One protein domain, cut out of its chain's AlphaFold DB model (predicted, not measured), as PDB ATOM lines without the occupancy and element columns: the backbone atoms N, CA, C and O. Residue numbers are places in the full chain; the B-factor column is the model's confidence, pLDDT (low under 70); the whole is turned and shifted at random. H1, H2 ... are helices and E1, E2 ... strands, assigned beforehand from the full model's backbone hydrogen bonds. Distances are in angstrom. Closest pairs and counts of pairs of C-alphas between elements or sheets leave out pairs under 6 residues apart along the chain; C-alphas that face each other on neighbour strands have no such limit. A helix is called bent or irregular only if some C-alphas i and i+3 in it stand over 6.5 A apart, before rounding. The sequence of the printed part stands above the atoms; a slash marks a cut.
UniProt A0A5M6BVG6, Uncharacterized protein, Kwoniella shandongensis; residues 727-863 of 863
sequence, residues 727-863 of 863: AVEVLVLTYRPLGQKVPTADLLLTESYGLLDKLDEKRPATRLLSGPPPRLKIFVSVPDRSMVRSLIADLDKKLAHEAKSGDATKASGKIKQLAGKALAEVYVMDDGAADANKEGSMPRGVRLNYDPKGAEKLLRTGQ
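This is residues 727 to 863 of the 863 residues of an uncharacterized protein of Kwoniella shandongensis (UniProt A0A5M6BVG6). A small sheet of three strands, E1, E2 and E3, forms one part, and the crossing helices H1, H3, H4 and H6 gather beside it; residues 835 to 841 stick out. The printed part has 137 residues, mixed in class, in the order E1 H1 H2 E2 H3 H4 E3 H5 H6. The sheet runs E1 E2 E3, all parallel. The whole is compact, with a radius of gyration of the C-alphas of 16.1 A and spans of 48 by 35 by 25 A.

E1 is residues 730 to 734, from C-alpha 730 at (6.300, 48.559, -36.231); E2 is 777 to 782, 15.9 A long; E3 is 826 to 830. H3 is residues 787 to 802, 22.6 A, and H4 808 to 822, 20.8 A. H1 is 744 to 749, H2 756 to 760, H5 832 to 836, and H6 853 to 861, ending at C-alpha 861 (-9.549, 16.148, -31.048).

E2 is parallel to E1, with N 731 and O 777 2.9 A apart, and to E3, with N 780 and O 827 2.8 A apart. E1, H1 H2, E2 and E2, H3 H4, E3 are strand-helix-strand units, parallel neighbour strands with helices between, both with right-handed crossovers. H3 only grazes the sheet, with residues 787 to 791. H3 touches H6 at a steep tilt of 50 degrees; their closest C-alphas, of Asp 796 and Ala 855, are 4.1 A apart. H4 touches H6 at a shallow tilt of 30 degrees, opposite ways, closest at the C-alphas of Ser 812 and Glu 856, 6.2 A. H1 touches H3, closest at the C-alphas of Ala 745 and Leu 795, 5.3 A. H2 only just touches H4, with 3 pairs of C-alphas within 8 A, through residues 821 to 822 of H4 alone. H5 touches no helix and is irregular, but only just: C-alphas 832 and 835 are 6.9 A apart. Every O i to N i+4 pair is within hydrogen-bond range in H1, H2, H3, H4 and H6; H5 has 0 of 1, and 1 of 2 O i to N i+3 pairs.

The farthest C-alphas, of Arg 767 and Thr 861, are 51.9 A apart. The printed part has no cut. The links H2 to E2 and H5 to H6 are long. The pLDDT is under 70 at residues 764 to 774, 805 to 809, 831 to 845 and 862 to 863.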
ATOM      1  N   ALA A 727      16.068  50.371 -35.921       74.31
ATOM      2  CA  ALA A 727      15.011  51.101 -35.219       74.31
ATOM      3  C   ALA A 727      13.559  50.755 -35.617       74.31
ATOM      4  O   ALA A 727      12.664  51.450 -35.152       74.31
ATOM      5  N   VAL A 728      13.281  49.733 -36.443       80.69
ATOM      6  CA  VAL A 728      11.878  49.386 -36.783       80.69
ATOM      7  C   VAL A 728      11.151  48.826 -35.562       80.69
ATOM      8  O   VAL A 728      11.390  47.692 -35.146       80.69
ATOM      9  N   GLU A 729      10.230  49.629 -35.039       80.56
ATOM     10  CA  GLU A 729       9.323  49.323 -33.933       80.56
ATOM     11  C   GLU A 729       8.034  48.655 -34.442       80.56
ATOM     12  O   GLU A 729       7.453  47.827 -33.747       80.56
ATOM     13  N   VAL A 730       7.584  48.998 -35.658       83.94
ATOM     14  CA  VAL A 730       6.300  48.559 -36.231       83.94
ATOM     15  C   VAL A 730       6.456  48.069 -37.671       83.94
ATOM     16  O   VAL A 730       6.935  48.803 -38.536       83.94
ATOM     17  N   LEU A 731       5.969  46.854 -37.938       88.25
ATOM     18  CA  LEU A 731       5.816  46.263 -39.270       88.25
ATOM     19  C   LEU A 731       4.328  46.032 -39.576       88.25
ATOM     20  O   LEU A 731       3.637  45.388 -38.788       88.25
ATOM     21  N   VAL A 732       3.845  46.485 -40.736       85.88
ATOM     22  CA  VAL A 732       2.479  46.194 -41.207       85.88
ATOM     23  C   VAL A 732       2.496  45.138 -42.311       85.88
ATOM     24  O   VAL A 732       3.163  45.303 -43.336       85.88
ATOM     25  N   LEU A 733       1.730  44.066 -42.098       89.31
ATOM     26  CA  LEU A 733       1.520  42.944 -43.017       89.31
ATOM     27  C   LEU A 733       0.022  42.806 -43.297       89.31
ATOM     28  O   LEU A 733      -0.777  43.005 -42.394       89.31
ATOM     29  N   THR A 734      -0.381  42.414 -44.502       87.88
ATOM     30  CA  THR A 734      -1.798  42.122 -44.793       87.88
ATOM     31  C   THR A 734      -2.100  40.640 -44.584       87.88
ATOM     32  O   THR A 734      -1.274  39.778 -44.888       87.88
ATOM     33  N   TYR A 735      -3.284  40.348 -44.049       90.38
ATOM     34  CA  TYR A 735      -3.755  38.995 -43.779       90.38
ATOM     35  C   TYR A 735      -3.908  38.163 -45.061       90.38
ATOM     36  O   TYR A 735      -4.556  38.576 -46.024       90.38
ATOM     37  N   ARG A 736      -3.345  36.952 -45.035       90.94
ATOM     38  CA  ARG A 736      -3.505  35.902 -46.041       90.94
ATOM     39  C   ARG A 736      -3.947  34.599 -45.344       90.94
ATOM     40  O   ARG A 736      -3.158  34.079 -44.552       90.94
ATOM     41  N   PRO A 737      -5.156  34.071 -45.626       90.06
ATOM     42  CA  PRO A 737      -5.658  32.830 -45.024       90.06
ATOM     43  C   PRO A 737      -4.813  31.591 -45.344       90.06
ATOM     44  O   PRO A 737      -4.143  31.545 -46.381       90.06
ATOM     45  N   LEU A 738      -4.903  30.562 -44.494       87.75
ATOM     46  CA  LEU A 738      -4.358  29.223 -44.740       87.75
ATOM     47  C   LEU A 738      -4.832  28.641 -46.083       87.75
ATOM     48  O   LEU A 738      -5.883  28.987 -46.620       87.75
ATOM     49  N   GLY A 739      -4.018  27.741 -46.639       83.12
ATOM     50  CA  GLY A 739      -4.232  27.144 -47.962       83.12
ATOM     51  C   GLY A 739      -3.771  28.020 -49.134       83.12
ATOM     52  O   GLY A 739      -3.576  27.506 -50.232       83.12
ATOM     53  N   GLN A 740      -3.526  29.317 -48.920       86.50
ATOM     54  CA  GLN A 740      -2.850  30.174 -49.900       86.50
ATOM     55  C   GLN A 740      -1.318  30.092 -49.764       86.50
ATOM     56  O   GLN A 740      -0.793  29.640 -48.750       86.50
ATOM     57  N   LYS A 741      -0.575  30.546 -50.783       84.88
ATOM     58  CA  LYS A 741       0.898  30.490 -50.793       84.88
ATOM     59  C   LYS A 741       1.492  31.488 -49.784       84.88
ATOM     60  O   LYS A 741       1.280  32.692 -49.914       84.88
ATOM     61  N   VAL A 742       2.251  30.978 -48.808       85.75
ATOM     62  CA  VAL A 742       2.801  31.728 -47.655       85.75
ATOM     63  C   VAL A 742       1.697  32.484 -46.888       85.75
ATOM     64  O   VAL A 742       1.585  33.711 -47.005       85.75
ATOM     65  N   PRO A 743       0.835  31.764 -46.147       91.12
ATOM     66  CA  PRO A 743      -0.243  32.354 -45.358       91.12
ATOM     67  C   PRO A 743       0.302  33.047 -44.098       91.12
ATOM     68  O   PRO A 743       1.416  32.772 -43.651       91.12
ATOM     69  N   THR A 744      -0.478  33.944 -43.490       91.69
ATOM     70  CA  THR A 744      -0.009  34.752 -42.346       91.69
ATOM     71  C   THR A 744       0.330  33.900 -41.119       91.69
ATOM     72  O   THR A 744       1.301  34.205 -40.435       91.69
ATOM     73  N   ALA A 745      -0.407  32.813 -40.862       91.00
ATOM     74  CA  ALA A 745      -0.116  31.907 -39.748       91.00
ATOM     75  C   ALA A 745       1.243  31.193 -39.908       91.00
ATOM     76  O   ALA A 745       2.045  31.196 -38.978       91.00
ATOM     77  N   ASP A 746       1.548  30.666 -41.101       90.12
ATOM     78  CA  ASP A 746       2.867  30.097 -41.422       90.12
ATOM     79  C   ASP A 746       3.985  31.132 -41.263       90.12
ATOM     80  O   ASP A 746       5.026  30.841 -40.680       90.12
ATOM     81  N   LEU A 747       3.764  32.342 -41.785       90.00
ATOM     82  CA  LEU A 747       4.755  33.412 -41.793       90.00
ATOM     83  C   LEU A 747       5.128  33.884 -40.377       90.00
ATOM     84  O   LEU A 747       6.276  34.257 -40.151       90.00
ATOM     85  N   LEU A 748       4.174  33.881 -39.440       89.44
ATOM     86  CA  LEU A 748       4.389  34.291 -38.047       89.44
ATOM     87  C   LEU A 748       5.015  33.193 -37.175       89.44
ATOM     88  O   LEU A 748       5.764  33.517 -36.254       89.44
ATOM     89  N   LEU A 749       4.686  31.924 -37.433       87.62
ATOM     90  CA  LEU A 749       4.986  30.812 -36.522       87.62
ATOM     91  C   LEU A 749       6.144  29.925 -36.998       87.62
ATOM     92  O   LEU A 749       6.986  29.537 -36.190       87.62
ATOM     93  N   THR A 750       6.239  29.633 -38.298       85.81
ATOM     94  CA  THR A 750       7.216  28.660 -38.802       85.81
ATOM     95  C   THR A 750       8.613  29.275 -38.932       85.81
ATOM     96  O   THR A 750       8.881  30.095 -39.815       85.81
ATOM     97  N   GLU A 751       9.539  28.793 -38.100       82.25
ATOM     98  CA  GLU A 751      10.941  29.238 -38.009       82.25
ATOM     99  C   GLU A 751      11.683  29.292 -39.356       82.25
ATOM    100  O   GLU A 751      12.541  30.150 -39.556       82.25
ATOM    101  N   SER A 752      11.342  28.425 -40.320       82.44
ATOM    102  CA  SER A 752      12.021  28.382 -41.623       82.44
ATOM    103  C   SER A 752      11.927  29.700 -42.403       82.44
ATOM    104  O   SER A 752      12.894  30.042 -43.091       82.44
ATOM    105  N   TYR A 753      10.838  30.467 -42.233       85.94
ATOM    106  CA  TYR A 753      10.681  31.805 -42.812       85.94
ATOM    107  C   TYR A 753      11.505  32.880 -42.085       85.94
ATOM    108  O   TYR A 753      11.781  33.921 -42.676       85.94
ATOM    109  N   GLY A 754      11.918  32.667 -40.832       85.06
ATOM    110  CA  GLY A 754      12.801  33.577 -40.090       85.06
ATOM    111  C   GLY A 754      12.204  34.937 -39.693       85.06
ATOM    112  O   GLY A 754      12.954  35.825 -39.295       85.06
ATOM    113  N   LEU A 755      10.880  35.135 -39.787       88.00
ATOM    114  CA  LEU A 755      10.225  36.330 -39.227       88.00
ATOM    115  C   LEU A 755      10.151  36.257 -37.694       88.00
ATOM    116  O   LEU A 755      10.348  37.278 -37.038       88.00
ATOM    117  N   LEU A 756       9.959  35.062 -37.126       83.62
ATOM    118  CA  LEU A 756      10.012  34.837 -35.678       83.62
ATOM    119  C   LEU A 756      11.371  35.279 -35.098       83.62
ATOM    120  O   LEU A 756      11.413  36.061 -34.153       83.62
ATOM    121  N   ASP A 757      12.481  34.938 -35.764       82.62
ATOM    122  CA  ASP A 757      13.823  35.425 -35.405       82.62
ATOM    123  C   ASP A 757      13.928  36.965 -35.380       82.62
ATOM    124  O   ASP A 757      14.767  37.514 -34.669       82.62
ATOM    125  N   LYS A 758      13.116  37.690 -36.169       83.06
ATOM    126  CA  LYS A 758      13.081  39.169 -36.202       83.06
ATOM    127  C   LYS A 758      12.188  39.788 -35.116       83.06
ATOM    128  O   LYS A 758      12.292  40.998 -34.901       83.06
ATOM    129  N   LEU A 759      11.337  38.999 -34.453       81.19
ATOM    130  CA  LEU A 759      10.582  39.404 -33.260       81.19
ATOM    131  C   LEU A 759      11.449  39.303 -31.997       81.19
ATOM    132  O   LEU A 759      11.434  40.206 -31.161       81.19
ATOM    133  N   ASP A 760      12.227  38.221 -31.882       76.62
ATOM    134  CA  ASP A 760      13.078  37.932 -30.720       76.62
ATOM    135  C   ASP A 760      14.453  38.630 -30.742       76.62
ATOM    136  O   ASP A 760      15.111  38.735 -29.703       76.62
ATOM    137  N   GLU A 761      14.913  39.107 -31.904       80.25
ATOM    138  CA  GLU A 761      16.196  39.809 -32.054       80.25
ATOM    139  C   GLU A 761      16.250  41.070 -31.172       80.25
ATOM    140  O   GLU A 761      15.608  42.083 -31.455       80.25
ATOM    141  N   LYS A 762      17.069  41.028 -30.110       76.75
ATOM    142  CA  LYS A 762      17.380  42.204 -29.285       76.75
ATOM    143  C   LYS A 762      18.051  43.271 -30.151       76.75
ATOM    144  O   LYS A 762      19.207  43.126 -30.548       76.75
ATOM    145  N   ARG A 763      17.325  44.353 -30.418       73.94
ATOM    146  CA  ARG A 763      17.801  45.498 -31.199       73.94
ATOM    147  C   ARG A 763      18.724  46.381 -30.342       73.94
ATOM    148  O   ARG A 763      18.364  46.685 -29.205       73.94
ATOM    149  N   PRO A 764      19.901  46.796 -30.846       68.62
ATOM    150  CA  PRO A 764      20.753  47.749 -30.144       68.62
ATOM    151  C   PRO A 764      20.130  49.153 -30.153       68.62
ATOM    152  O   PRO A 764      19.325  49.477 -31.027       68.62
ATOM    153  N   ALA A 765      20.552  50.002 -29.213       66.75
ATOM    154  CA  ALA A 765      20.323  51.444 -29.304       66.75
ATOM    155  C   ALA A 765      20.938  51.997 -30.605       66.75
ATOM    156  O   ALA A 765      21.974  51.505 -31.063       66.75
ATOM    157  N   THR A 766      20.303  53.003 -31.207       63.19
ATOM    158  CA  THR A 766      20.754  53.612 -32.472       63.19
ATOM    159  C   THR A 766      21.273  55.026 -32.232       63.19
ATOM    160  O   THR A 766      21.083  55.592 -31.157       63.19
ATOM    161  N   ARG A 767      21.879  55.666 -33.241       54.22
ATOM    162  CA  ARG A 767      22.319  57.075 -33.123       54.22
ATOM    163  C   ARG A 767      21.189  58.040 -32.718       54.22
ATOM    164  O   ARG A 767      21.453  59.147 -32.254       54.22
ATOM    165  N   LEU A 768      19.937  57.643 -32.946       53.75
ATOM    166  CA  LEU A 768      18.740  58.469 -32.805       53.75
ATOM    167  C   LEU A 768      17.754  57.926 -31.754       53.75
ATOM    168  O   LEU A 768      16.662  58.472 -31.622       53.75
ATOM    169  N   LEU A 769      18.146  56.895 -30.998       57.31
ATOM    170  CA  LEU A 769      17.403  56.332 -29.869       57.31
ATOM    171  C   LEU A 769      18.380  56.068 -28.718       57.31
ATOM    172  O   LEU A 769      19.253  55.211 -28.825       57.31
ATOM    173  N   SER A 770      18.237  56.810 -27.618       56.78
ATOM    174  CA  SER A 770      19.125  56.735 -26.444       56.78
ATOM    175  C   SER A 770      19.050  55.404 -25.685       56.78
ATOM    176  O   SER A 770      19.997  55.046 -24.988       56.78
ATOM    177  N   GLY A 771      17.948  54.666 -25.834       67.06
ATOM    178  CA  GLY A 771      17.790  53.284 -25.383       67.06
ATOM    179  C   GLY A 771      17.608  52.310 -26.557       67.06
ATOM    180  O   GLY A 771      17.410  52.743 -27.696       67.06
ATOM    181  N   PRO A 772      17.656  50.989 -26.308       63.72
ATOM    182  CA  PRO A 772      17.258  50.006 -27.311       63.72
ATOM    183  C   PRO A 772      15.783  50.227 -27.700       63.72
ATOM    184  O   PRO A 772      14.959  50.448 -26.807       63.72
ATOM    185  N   PRO A 773      15.418  50.172 -28.995       66.81
ATOM    186  CA  PRO A 773      14.024  50.297 -29.406       66.81
ATOM    187  C   PRO A 773      13.173  49.158 -28.817       66.81
ATOM    188  O   PRO A 773      13.695  48.067 -28.551       66.81
ATOM    189  N   PRO A 774      11.856  49.374 -28.639       68.38
ATOM    190  CA  PRO A 774      10.938  48.317 -28.225       68.38
ATOM    191  C   PRO A 774      10.960  47.128 -29.200       68.38
ATOM    192  O   PRO A 774      11.393  47.236 -30.351       68.38
ATOM    193  N   ARG A 775      10.464  45.971 -28.735       76.31
ATOM    194  CA  ARG A 775      10.291  44.781 -29.584       76.31
ATOM    195  C   ARG A 775       9.467  45.119 -30.827       76.31
ATOM    196  O   ARG A 775       8.558  45.944 -30.765       76.31
ATOM    197  N   LEU A 776       9.776  44.440 -31.932       83.19
ATOM    198  CA  LEU A 776       9.058  44.604 -33.190       83.19
ATOM    199  C   LEU A 776       7.586  44.205 -33.017       83.19
ATOM    200  O   LEU A 776       7.288  43.050 -32.725       83.19
ATOM    201  N   LYS A 777       6.679  45.152 -33.249       86.69
ATOM    202  CA  LYS A 777       5.230  44.938 -33.236       86.69
ATOM    203  C   LYS A 777       4.741  44.664 -34.648       86.69
ATOM    204  O   LYS A 777       5.036  45.432 -35.566       86.69
ATOM    205  N   ILE A 778       3.974  43.592 -34.823       89.00
ATOM    206  CA  ILE A 778       3.370  43.255 -36.114       89.00
ATOM    207  C   ILE A 778       1.905  43.667 -36.105       89.00
ATOM    208  O   ILE A 778       1.131  43.228 -35.261       89.00
ATOM    209  N   PHE A 779       1.524  44.479 -37.083       88.12
ATOM    210  CA  PHE A 779       0.144  44.861 -37.339       88.12
ATOM    211  C   PHE A 779      -0.355  44.073 -38.549       88.12
ATOM    212  O   PHE A 779       0.082  44.309 -39.675       88.12
ATOM    213  N   VAL A 780      -1.259  43.126 -38.308       88.81
ATOM    214  CA  VAL A 780      -1.942  42.362 -39.354       88.81
ATOM    215  C   VAL A 780      -3.145  43.174 -39.829       88.81
ATOM    216  O   VAL A 780      -4.092  43.378 -39.073       88.81
ATOM    217  N   SER A 781      -3.109  43.660 -41.066       84.69
ATOM    218  CA  SER A 781      -4.230  44.348 -41.704       84.69
ATOM    219  C   SER A 781      -5.247  43.319 -42.209       84.69
ATOM    220  O   SER A 781      -4.889  42.379 -42.922       84.69
ATOM    221  N   VAL A 782      -6.507  43.455 -41.794       83.56
ATOM    222  CA  VAL A 782      -7.630  42.621 -42.241       83.56
ATOM    223  C   VAL A 782      -8.636  43.475 -43.020       83.56
ATOM    224  O   VAL A 782      -8.913  44.595 -42.592       83.56
ATOM    225  N   PRO A 783      -9.236  42.966 -44.118       74.38
ATOM    226  CA  PRO A 783     -10.216  43.727 -44.904       74.38
ATOM    227  C   PRO A 783     -11.467  44.161 -44.123       74.38
ATOM    228  O   PRO A 783     -12.090  45.154 -44.482       74.38
ATOM    229  N   ASP A 784     -11.835  43.396 -43.092       73.19
ATOM    230  CA  ASP A 784     -12.937  43.654 -42.160       73.19
ATOM    231  C   ASP A 784     -12.690  42.892 -40.838       73.19
ATOM    232  O   ASP A 784     -11.963  41.894 -40.800       73.19
ATOM    233  N   ARG A 785     -13.333  43.332 -39.748       72.31
ATOM    234  CA  ARG A 785     -13.243  42.743 -38.402       72.31
ATOM    235  C   ARG A 785     -13.764  41.312 -38.305       72.31
ATOM    236  O   ARG A 785     -13.305  40.579 -37.430       72.31
ATOM    237  N   SER A 786     -14.678  40.871 -39.173       76.56
ATOM    238  CA  SER A 786     -15.121  39.465 -39.184       76.56
ATOM    239  C   SER A 786     -13.952  38.495 -39.412       76.56
ATOM    240  O   SER A 786     -13.884  37.441 -38.775       76.56
ATOM    241  N   MET A 787     -12.970  38.901 -40.225       82.62
ATOM    242  CA  MET A 787     -11.797  38.100 -40.594       82.62
ATOM    243  C   MET A 787     -10.801  37.889 -39.443       82.62
ATOM    244  O   MET A 787      -9.935  37.021 -39.551       82.62
ATOM    245  N   VAL A 788     -10.947  38.598 -38.314       86.06
ATOM    246  CA  VAL A 788     -10.174  38.333 -37.084       86.06
ATOM    247  C   VAL A 788     -10.423  36.905 -36.585       86.06
ATOM    248  O   VAL A 788      -9.490  36.232 -36.154       86.06
ATOM    249  N   ARG A 789     -11.663  36.400 -36.700       87.31
ATOM    250  CA  ARG A 789     -12.003  35.015 -36.324       87.31
ATOM    251  C   ARG A 789     -11.294  33.998 -37.218       87.31
ATOM    252  O   ARG A 789     -10.809  32.989 -36.719       87.31
ATOM    253  N   SER A 790     -11.193  34.289 -38.515       90.81
ATOM    254  CA  SER A 790     -10.466  33.462 -39.481       90.81
ATOM    255  C   SER A 790      -8.970  33.417 -39.158       90.81
ATOM    256  O   SER A 790      -8.402  32.334 -39.103       90.81
ATOM    257  N   LEU A 791      -8.359  34.569 -38.848       90.88
ATOM    258  CA  LEU A 791      -6.958  34.653 -38.422       90.88
ATOM    259  C   LEU A 791      -6.693  33.831 -37.148       90.88
ATOM    260  O   LEU A 791      -5.693  33.120 -37.088       90.88
ATOM    261  N   ILE A 792      -7.582  33.892 -36.151       92.06
ATOM    262  CA  ILE A 792      -7.461  33.093 -34.919       92.06
ATOM    263  C   ILE A 792      -7.573  31.594 -35.230       92.06
ATOM    264  O   ILE A 792      -6.687  30.839 -34.845       92.06
ATOM    265  N   ALA A 793      -8.586  31.170 -35.993       91.88
ATOM    266  CA  ALA A 793      -8.774  29.762 -36.357       91.88
ATOM    267  C   ALA A 793      -7.625  29.197 -37.221       91.88
ATOM    268  O   ALA A 793      -7.330  28.002 -37.170       91.88
ATOM    269  N   ASP A 794      -6.968  30.044 -38.011       93.75
ATOM    270  CA  ASP A 794      -5.788  29.685 -38.793       93.75
ATOM    271  C   ASP A 794      -4.526  29.564 -37.919       93.75
ATOM    272  O   ASP A 794      -3.739  28.634 -38.104       93.75
ATOM    273  N   LEU A 795      -4.360  30.436 -36.919       92.62
ATOM    274  CA  LEU A 795      -3.316  30.299 -35.895       92.62
ATOM    275  C   LEU A 795      -3.536  29.050 -35.026       92.62
ATOM    276  O   LEU A 795      -2.576  28.327 -34.766       92.62
ATOM    277  N   ASP A 796      -4.785  28.747 -34.651       91.88
ATOM    278  CA  ASP A 796      -5.152  27.556 -33.875       91.88
ATOM    279  C   ASP A 796      -4.733  26.261 -34.578       91.88
ATOM    280  O   ASP A 796      -4.001  25.446 -34.011       91.88
ATOM    281  N   LYS A 797      -5.151  26.088 -35.841       90.81
ATOM    282  CA  LYS A 797      -4.778  24.928 -36.668       90.81
ATOM    283  C   LYS A 797      -3.266  24.811 -36.819       90.81
ATOM    284  O   LYS A 797      -2.719  23.710 -36.755       90.81
ATOM    285  N   LYS A 798      -2.584  25.942 -37.027       89.38
ATOM    286  CA  LYS A 798      -1.141  25.972 -37.263       89.38
ATOM    287  C   LYS A 798      -0.346  25.582 -36.017       89.38
ATOM    288  O   LYS A 798       0.532  24.725 -36.115       89.38
ATOM    289  N   LEU A 799      -0.688  26.144 -34.857       88.06
ATOM    290  CA  LEU A 799      -0.077  25.797 -33.572       88.06
ATOM    291  C   LEU A 799      -0.368  24.344 -33.183       88.06
ATOM    292  O   LEU A 799       0.548  23.640 -32.762       88.06
ATOM    293  N   ALA A 800      -1.602  23.867 -33.382       86.75
ATOM    294  CA  ALA A 800      -1.944  22.464 -33.166       86.75
ATOM    295  C   ALA A 800      -1.087  21.538 -34.046       86.75
ATOM    296  O   ALA A 800      -0.513  20.581 -33.534       86.75
ATOM    297  N   HIS A 801      -0.932  21.850 -35.339       84.81
ATOM    298  CA  HIS A 801      -0.102  21.084 -36.274       84.81
ATOM    299  C   HIS A 801       1.387  21.078 -35.888       84.81
ATOM    300  O   HIS A 801       1.996  20.013 -35.815       84.81
ATOM    301  N   GLU A 802       1.994  22.239 -35.614       77.50
ATOM    302  CA  GLU A 802       3.405  22.324 -35.190       77.50
ATOM    303  C   GLU A 802       3.666  21.666 -33.821       77.50
ATOM    304  O   GLU A 802       4.818  21.388 -33.476       77.50
ATOM    305  N   ALA A 803       2.610  21.361 -33.063       76.81
ATOM    306  CA  ALA A 803       2.659  20.640 -31.800       76.81
ATOM    307  C   ALA A 803       2.363  19.129 -31.895       76.81
ATOM    308  O   ALA A 803       2.506  18.457 -30.876       76.81
ATOM    309  N   LYS A 804       2.040  18.551 -33.070       70.25
ATOM    310  CA  LYS A 804       1.802  17.090 -33.256       70.25
ATOM    311  C   LYS A 804       3.089  16.227 -33.141       70.25
ATOM    312  O   LYS A 804       3.243  15.227 -33.835       70.25
ATOM    313  N   SER A 805       4.028  16.600 -32.265       54.44
ATOM    314  CA  SER A 805       5.299  15.913 -31.995       54.44
ATOM    315  C   SER A 805       5.357  15.376 -30.555       54.44
ATOM    316  O   SER A 805       5.968  15.995 -29.680       54.44
ATOM    317  N   GLY A 806       4.744  14.212 -30.322       58.88
ATOM    318  CA  GLY A 806       4.819  13.470 -29.059       58.88
ATOM    319  C   GLY A 806       3.756  13.831 -28.010       58.88
ATOM    320  O   GLY A 806       2.680  14.325 -28.329       58.88
ATOM    321  N   ASP A 807       4.084  13.519 -26.756       67.88
ATOM    322  CA  ASP A 807       3.278  13.673 -25.533       67.88
ATOM    323  C   ASP A 807       2.459  14.981 -25.473       67.88
ATOM    324  O   ASP A 807       3.003  16.089 -25.539       67.88
ATOM    325  N   ALA A 808       1.141  14.836 -25.298       66.19
ATOM    326  CA  ALA A 808       0.166  15.925 -25.329       66.19
ATOM    327  C   ALA A 808       0.432  17.029 -24.285       66.19
ATOM    328  O   ALA A 808       0.099  18.193 -24.524       66.19
ATOM    329  N   THR A 809       1.061  16.699 -23.152       67.88
ATOM    330  CA  THR A 809       1.435  17.693 -22.129       67.88
ATOM    331  C   THR A 809       2.565  18.600 -22.624       67.88
ATOM    332  O   THR A 809       2.480  19.828 -22.534       67.88
ATOM    333  N   LYS A 810       3.588  18.008 -23.250       74.69
ATOM    334  CA  LYS A 810       4.743  18.707 -23.838       74.69
ATOM    335  C   LYS A 810       4.323  19.513 -25.068       74.69
ATOM    336  O   LYS A 810       4.766  20.648 -25.242       74.69
ATOM    337  N   ALA A 811       3.402  18.976 -25.865       75.44
ATOM    338  CA  ALA A 811       2.774  19.669 -26.985       75.44
ATOM    339  C   ALA A 811       1.966  20.910 -26.536       75.44
ATOM    340  O   ALA A 811       2.152  21.991 -27.096       75.44
ATOM    341  N   SER A 812       1.151  20.807 -25.477       76.94
ATOM    342  CA  SER A 812       0.457  21.951 -24.856       76.94
ATOM    343  C   SER A 812       1.434  23.030 -24.352       76.94
ATOM    344  O   SER A 812       1.233  24.221 -24.612       76.94
ATOM    345  N   GLY A 813       2.538  22.633 -23.705       80.25
ATOM    346  CA  GLY A 813       3.621  23.547 -23.321       80.25
ATOM    347  C   GLY A 813       4.237  24.283 -24.519       80.25
ATOM    348  O   GLY A 813       4.365  25.508 -24.493       80.25
ATOM    349  N   LYS A 814       4.536  23.555 -25.604       79.38
ATOM    350  CA  LYS A 814       5.080  24.106 -26.857       79.38
ATOM    351  C   LYS A 814       4.128  25.116 -27.513       79.38
ATOM    352  O   LYS A 814       4.583  26.181 -27.923       79.38
ATOM    353  N   ILE A 815       2.820  24.834 -27.555       82.62
ATOM    354  CA  ILE A 815       1.795  25.772 -28.060       82.62
ATOM    355  C   ILE A 815       1.838  27.087 -27.272       82.62
ATOM    356  O   ILE A 815       1.926  28.159 -27.870       82.62
ATOM    357  N   LYS A 816       1.817  27.019 -25.934       84.31
ATOM    358  CA  LYS A 816       1.843  28.211 -25.065       84.31
ATOM    359  C   LYS A 816       3.130  29.014 -25.230       84.31
ATOM    360  O   LYS A 816       3.074  30.241 -25.290       84.31
ATOM    361  N   GLN A 817       4.270  28.335 -25.354       83.56
ATOM    362  CA  GLN A 817       5.562  28.975 -25.590       83.56
ATOM    363  C   GLN A 817       5.604  29.696 -26.946       83.56
ATOM    364  O   GLN A 817       5.984  30.864 -26.994       83.56
ATOM    365  N   LEU A 818       5.183  29.041 -28.034       76.56
ATOM    366  CA  LEU A 818       5.152  29.642 -29.373       76.56
ATOM    367  C   LEU A 818       4.167  30.815 -29.445       76.56
ATOM    368  O   LEU A 818       4.535  31.885 -29.928       76.56
ATOM    369  N   ALA A 819       2.960  30.669 -28.892       82.19
ATOM    370  CA  ALA A 819       1.974  31.745 -28.826       82.19
ATOM    371  C   ALA A 819       2.484  32.952 -28.013       82.19
ATOM    372  O   ALA A 819       2.431  34.086 -28.490       82.19
ATOM    373  N   GLY A 820       3.043  32.723 -26.819       81.06
ATOM    374  CA  GLY A 820       3.596  33.784 -25.969       81.06
ATOM    375  C   GLY A 820       4.832  34.482 -26.553       81.06
ATOM    376  O   GLY A 820       5.085  35.642 -26.235       81.06
ATOM    377  N   LYS A 821       5.583  33.801 -27.427       77.25
ATOM    378  CA  LYS A 821       6.769  34.330 -28.120       77.25
ATOM    379  C   LYS A 821       6.396  35.115 -29.382       77.25
ATOM    380  O   LYS A 821       6.794  36.266 -29.525       77.25
ATOM    381  N   ALA A 822       5.590  34.516 -30.261       75.00
ATOM    382  CA  ALA A 822       5.264  35.059 -31.580       75.00
ATOM    383  C   ALA A 822       4.076  36.037 -31.582       75.00
ATOM    384  O   ALA A 822       4.081  37.004 -32.339       75.00
ATOM    385  N   LEU A 823       3.041  35.792 -30.765       84.50
ATOM    386  CA  LEU A 823       1.741  36.472 -30.881       84.50
ATOM    387  C   LEU A 823       1.520  37.580 -29.838       84.50
ATOM    388  O   LEU A 823       0.591  38.374 -29.976       84.50
ATOM    389  N   ALA A 824       2.384  37.687 -28.824       80.62
ATOM    390  CA  ALA A 824       2.265  38.704 -27.774       80.62
ATOM    391  C   ALA A 824       2.401  40.151 -28.294       80.62
ATOM    392  O   ALA A 824       1.758  41.052 -27.755       80.62
ATOM    393  N   GLU A 825       3.188  40.378 -29.348       81.94
ATOM    394  CA  GLU A 825       3.348  41.685 -30.014       81.94
ATOM    395  C   GLU A 825       2.610  41.748 -31.369       81.94
ATOM    396  O   GLU A 825       2.944  42.562 -32.235       81.94
ATOM    397  N   VAL A 826       1.595  40.893 -31.563       86.94
ATOM    398  CA  VAL A 826       0.699  40.943 -32.726       86.94
ATOM    399  C   VAL A 826      -0.548  41.769 -32.407       86.94
ATOM    400  O   VAL A 826      -1.248  41.565 -31.410       86.94
ATOM    401  N   TYR A 827      -0.837  42.699 -33.305       87.62
ATOM    402  CA  TYR A 827      -1.979  43.601 -33.303       87.62
ATOM    403  C   TYR A 827      -2.752  43.409 -34.610       87.62
ATOM    404  O   TYR A 827      -2.162  43.086 -35.639       87.62
ATOM    405  N   VAL A 828      -4.065  43.626 -34.596       82.75
ATOM    406  CA  VAL A 828      -4.912  43.531 -35.790       82.75
ATOM    407  C   VAL A 828      -5.492  44.899 -36.125       82.75
ATOM    408  O   VAL A 828      -6.091  45.552 -35.269       82.75
ATOM    409  N   MET A 829      -5.293  45.333 -37.368       79.00
ATOM    410  CA  MET A 829      -5.810  46.578 -37.928       79.00
ATOM    411  C   MET A 829      -6.949  46.283 -38.902       79.00
ATOM    412  O   MET A 829      -6.824  45.443 -39.785       79.00
ATOM    413  N   ASP A 830      -8.029  47.034 -38.760       71.44
ATOM    414  CA  ASP A 830      -9.188  47.041 -39.647       71.44
ATOM    415  C   ASP A 830      -8.932  47.987 -40.838       71.44
ATOM    416  O   ASP A 830      -8.856  49.205 -40.656       71.44
ATOM    417  N   ASP A 831      -8.763  47.429 -42.043       64.75
ATOM    418  CA  ASP A 831      -8.565  48.206 -43.276       64.75
ATOM    419  C   ASP A 831      -9.849  48.911 -43.739       64.75
ATOM    420  O   ASP A 831      -9.766  49.965 -44.366       64.75
ATOM    421  N   GLY A 832     -11.034  48.387 -43.402       55.69
ATOM    422  CA  GLY A 832     -12.311  49.062 -43.661       55.69
ATOM    423  C   GLY A 832     -12.459  50.347 -42.841       55.69
ATOM    424  O   GLY A 832     -12.978  51.348 -43.328       55.69
ATOM    425  N   ALA A 833     -11.913  50.364 -41.621       49.22
ATOM    426  CA  ALA A 833     -11.800  51.567 -40.797       49.22
ATOM    427  C   ALA A 833     -10.573  52.446 -41.115       49.22
ATOM    428  O   ALA A 833     -10.370  53.463 -40.442       49.22
ATOM    429  N   ALA A 834      -9.750  52.116 -42.121       44.91
ATOM    430  CA  ALA A 834      -8.598  52.945 -42.488       44.91
ATOM    431  C   ALA A 834      -9.015  54.353 -42.943       44.91
ATOM    432  O   ALA A 834      -8.354  55.320 -42.571       44.91
ATOM    433  N   ASP A 835     -10.149  54.479 -43.641       38.47
ATOM    434  CA  ASP A 835     -10.711  55.767 -44.078       38.47
ATOM    435  C   ASP A 835     -11.242  56.626 -42.906       38.47
ATOM    436  O   ASP A 835     -11.358  57.845 -43.027       38.47
ATOM    437  N   ALA A 836     -11.510  56.019 -41.740       35.34
ATOM    438  CA  ALA A 836     -11.913  56.719 -40.515       35.34
ATOM    439  C   ALA A 836     -10.722  57.129 -39.620       35.34
ATOM    440  O   ALA A 836     -10.874  57.944 -38.702       35.34
ATOM    441  N   ASN A 837      -9.522  56.592 -39.866       38.12
ATOM    442  CA  ASN A 837      -8.308  57.040 -39.190       38.12
ATOM    443  C   ASN A 837      -7.839  58.364 -39.804       38.12
ATOM    444  O   ASN A 837      -7.598  58.451 -41.006       38.12
ATOM    445  N   LYS A 838      -7.648  59.403 -38.975       40.09
ATOM    446  CA  LYS A 838      -7.074  60.678 -39.442       40.09
ATOM    447  C   LYS A 838      -5.730  60.403 -40.116       40.09
ATOM    448  O   LYS A 838      -4.827  59.864 -39.471       40.09
ATOM    449  N   GLU A 839      -5.612  60.749 -41.399       37.88
ATOM    450  CA  GLU A 839      -4.407  60.471 -42.183       37.88
ATOM    451  C   GLU A 839      -3.190  61.103 -41.502       37.88
ATOM    452  O   GLU A 839      -3.225  62.268 -41.114       37.88
ATOM    453  N   GLY A 840      -2.128  60.322 -41.314       37.06
ATOM    454  CA  GLY A 840      -1.139  60.663 -40.300       37.06
ATOM    455  C   GLY A 840      -1.641  60.298 -38.900       37.06
ATOM    456  O   GLY A 840      -1.628  61.107 -37.976       37.06
ATOM    457  N   SER A 841      -1.969  59.033 -38.682       40.81
ATOM    458  CA  SER A 841      -1.949  58.414 -37.357       40.81
ATOM    459  C   SER A 841      -1.266  57.056 -37.481       40.81
ATOM    460  O   SER A 841      -1.370  56.412 -38.524       40.81
ATOM    461  N   MET A 842      -0.519  56.651 -36.448       48.06
ATOM    462  CA  MET A 842      -0.035  55.269 -36.362       48.06
ATOM    463  C   MET A 842      -1.255  54.336 -36.398       48.06
ATOM    464  O   MET A 842      -2.291  54.698 -35.826       48.06
ATOM    465  N   PRO A 843      -1.171  53.173 -37.069       50.75
ATOM    466  CA  PRO A 843      -2.326  52.309 -37.274       50.75
ATOM    467  C   PRO A 843      -2.978  51.938 -35.941       50.75
ATOM    468  O   PRO A 843      -2.327  51.412 -35.036       50.75
ATOM    469  N   ARG A 844      -4.283  52.197 -35.817       58.12
ATOM    470  CA  ARG A 844      -5.068  51.845 -34.628       58.12
ATOM    471  C   ARG A 844      -5.400  50.354 -34.634       58.12
ATOM    472  O   ARG A 844      -6.518  49.956 -34.946       58.12
ATOM    473  N   GLY A 845      -4.399  49.540 -34.319       63.12
ATOM    474  CA  GLY A 845      -4.547  48.100 -34.143       63.12
ATOM    475  C   GLY A 845      -4.971  47.728 -32.722       63.12
ATOM    476  O   GLY A 845      -4.442  48.266 -31.748       63.12
ATOM    477  N   VAL A 846      -5.894  46.777 -32.597       76.19
ATOM    478  CA  VAL A 846      -6.229  46.136 -31.315       76.19
ATOM    479  C   VAL A 846      -5.248  44.985 -31.092       76.19
ATOM    480  O   VAL A 846      -4.971  44.235 -32.026       76.19
ATOM    481  N   ARG A 847      -4.693  44.828 -29.882       80.69
ATOM    482  CA  ARG A 847      -3.804  43.691 -29.570       80.69
ATOM    483  C   ARG A 847      -4.576  42.381 -29.748       80.69
ATOM    484  O   ARG A 847      -5.702  42.282 -29.272       80.69
ATOM    485  N   LEU A 848      -3.980  41.391 -30.417       82.06
ATOM    486  CA  LEU A 848      -4.675  40.155 -30.800       82.06
ATOM    487  C   LEU A 848      -5.208  39.369 -29.589       82.06
ATOM    488  O   LEU A 848      -6.239  38.716 -29.710       82.06
ATOM    489  N   ASN A 849      -4.523  39.446 -28.437       80.62
ATOM    490  CA  ASN A 849      -4.912  38.800 -27.174       80.62
ATOM    491  C   ASN A 849      -5.282  37.309 -27.346       80.62
ATOM    492  O   ASN A 849      -6.274  36.832 -26.801       80.62
ATOM    493  N   TYR A 850      -4.482  36.596 -28.143       87.00
ATOM    494  CA  TYR A 850      -4.718  35.207 -28.535       87.00
ATOM    495  C   TYR A 850      -4.723  34.243 -27.333       87.00
ATOM    496  O   TYR A 850      -3.778  34.227 -26.543       87.00
ATOM    497  N   ASP A 851      -5.763  33.408 -27.238       86.62
ATOM    498  CA  ASP A 851      -5.909  32.351 -26.231       86.62
ATOM    499  C   ASP A 851      -5.622  30.972 -26.867       86.62
ATOM    500  O   ASP A 851      -6.383  30.538 -27.736       86.62
ATOM    501  N   PRO A 852      -4.566  30.246 -26.448       86.31
ATOM    502  CA  PRO A 852      -4.160  28.980 -27.064       86.31
ATOM    503  C   PRO A 852      -5.127  27.802 -26.855       86.31
ATOM    504  O   PRO A 852      -4.882  26.726 -27.404       86.31
ATOM    505  N   LYS A 853      -6.223  27.955 -26.093       87.00
ATOM    506  CA  LYS A 853      -7.219  26.882 -25.880       87.00
ATOM    507  C   LYS A 853      -7.817  26.331 -27.180       87.00
ATOM    508  O   LYS A 853      -8.202  25.163 -27.203       87.00
ATOM    509  N   GLY A 854      -7.897  27.131 -28.248       85.75
ATOM    510  CA  GLY A 854      -8.353  26.672 -29.566       85.75
ATOM    511  C   GLY A 854      -7.415  25.607 -30.145       85.75
ATOM    512  O   GLY A 854      -7.831  24.468 -30.367       85.75
ATOM    513  N   ALA A 855      -6.129  25.941 -30.274       86.94
ATOM    514  CA  ALA A 855      -5.065  25.008 -30.646       86.94
ATOM    515  C   ALA A 855      -4.993  23.776 -29.719       86.94
ATOM    516  O   ALA A 855      -4.873  22.651 -30.204       86.94
ATOM    517  N   GLU A 856      -5.105  23.957 -28.396       86.12
ATOM    518  CA  GLU A 856      -5.119  22.832 -27.446       86.12
ATOM    519  C   GLU A 856      -6.319  21.897 -27.651       86.12
ATOM    520  O   GLU A 856      -6.175  20.683 -27.498       86.12
ATOM    521  N   LYS A 857      -7.498  22.432 -28.001       86.44
ATOM    522  CA  LYS A 857      -8.677  21.618 -28.314       86.44
ATOM    523  C   LYS A 857      -8.451  20.811 -29.590       86.44
ATOM    524  O   LYS A 857      -8.633  19.599 -29.545       86.44
ATOM    525  N   LEU A 858      -8.003  21.452 -30.675       85.31
ATOM    526  CA  LEU A 858      -7.712  20.779 -31.951       85.31
ATOM    527  C   LEU A 858      -6.679  19.658 -31.780       85.31
ATOM    528  O   LEU A 858      -6.903  18.537 -32.235       85.31
ATOM    529  N   LEU A 859      -5.598  19.923 -31.037       82.06
ATOM    530  CA  LEU A 859      -4.574  18.930 -30.703       82.06
ATOM    531  C   LEU A 859      -5.165  17.689 -30.005       82.06
ATOM    532  O   LEU A 859      -4.762  16.574 -30.321       82.06
ATOM    533  N   ARG A 860      -6.129  17.869 -29.088       79.12
ATOM    534  CA  ARG A 860      -6.812  16.763 -28.387       79.12
ATOM    535  C   ARG A 860      -7.847  16.040 -29.252       79.12
ATOM    536  O   ARG A 860      -8.035  14.844 -29.073       79.12
ATOM    537  N   THR A 861      -8.525  16.739 -30.164       76.62
ATOM    538  CA  THR A 861      -9.549  16.148 -31.048       76.62
ATOM    539  C   THR A 861      -8.984  15.551 -32.339       76.62
ATOM    540  O   THR A 861      -9.733  14.960 -33.109       76.62
ATOM    541  N   GLY A 862      -7.688  15.721 -32.617       61.09
ATOM    542  CA  GLY A 862      -6.985  15.147 -33.774       61.09
ATOM    543  C   GLY A 862      -7.232  15.846 -35.119       61.09
ATOM    544  O   GLY A 862      -6.365  15.753 -35.996       61.09
ATOM    545  N   GLN A 863      -8.361  16.554 -35.243       49.41
ATOM    546  CA  GLN A 863      -8.790  17.378 -36.386       49.41
ATOM    547  C   GLN A 863      -7.789  18.496 -36.763       49.41
ATOM    548  O   GLN A 863      -6.865  18.799 -35.966       49.41
TER     549      GLN A 863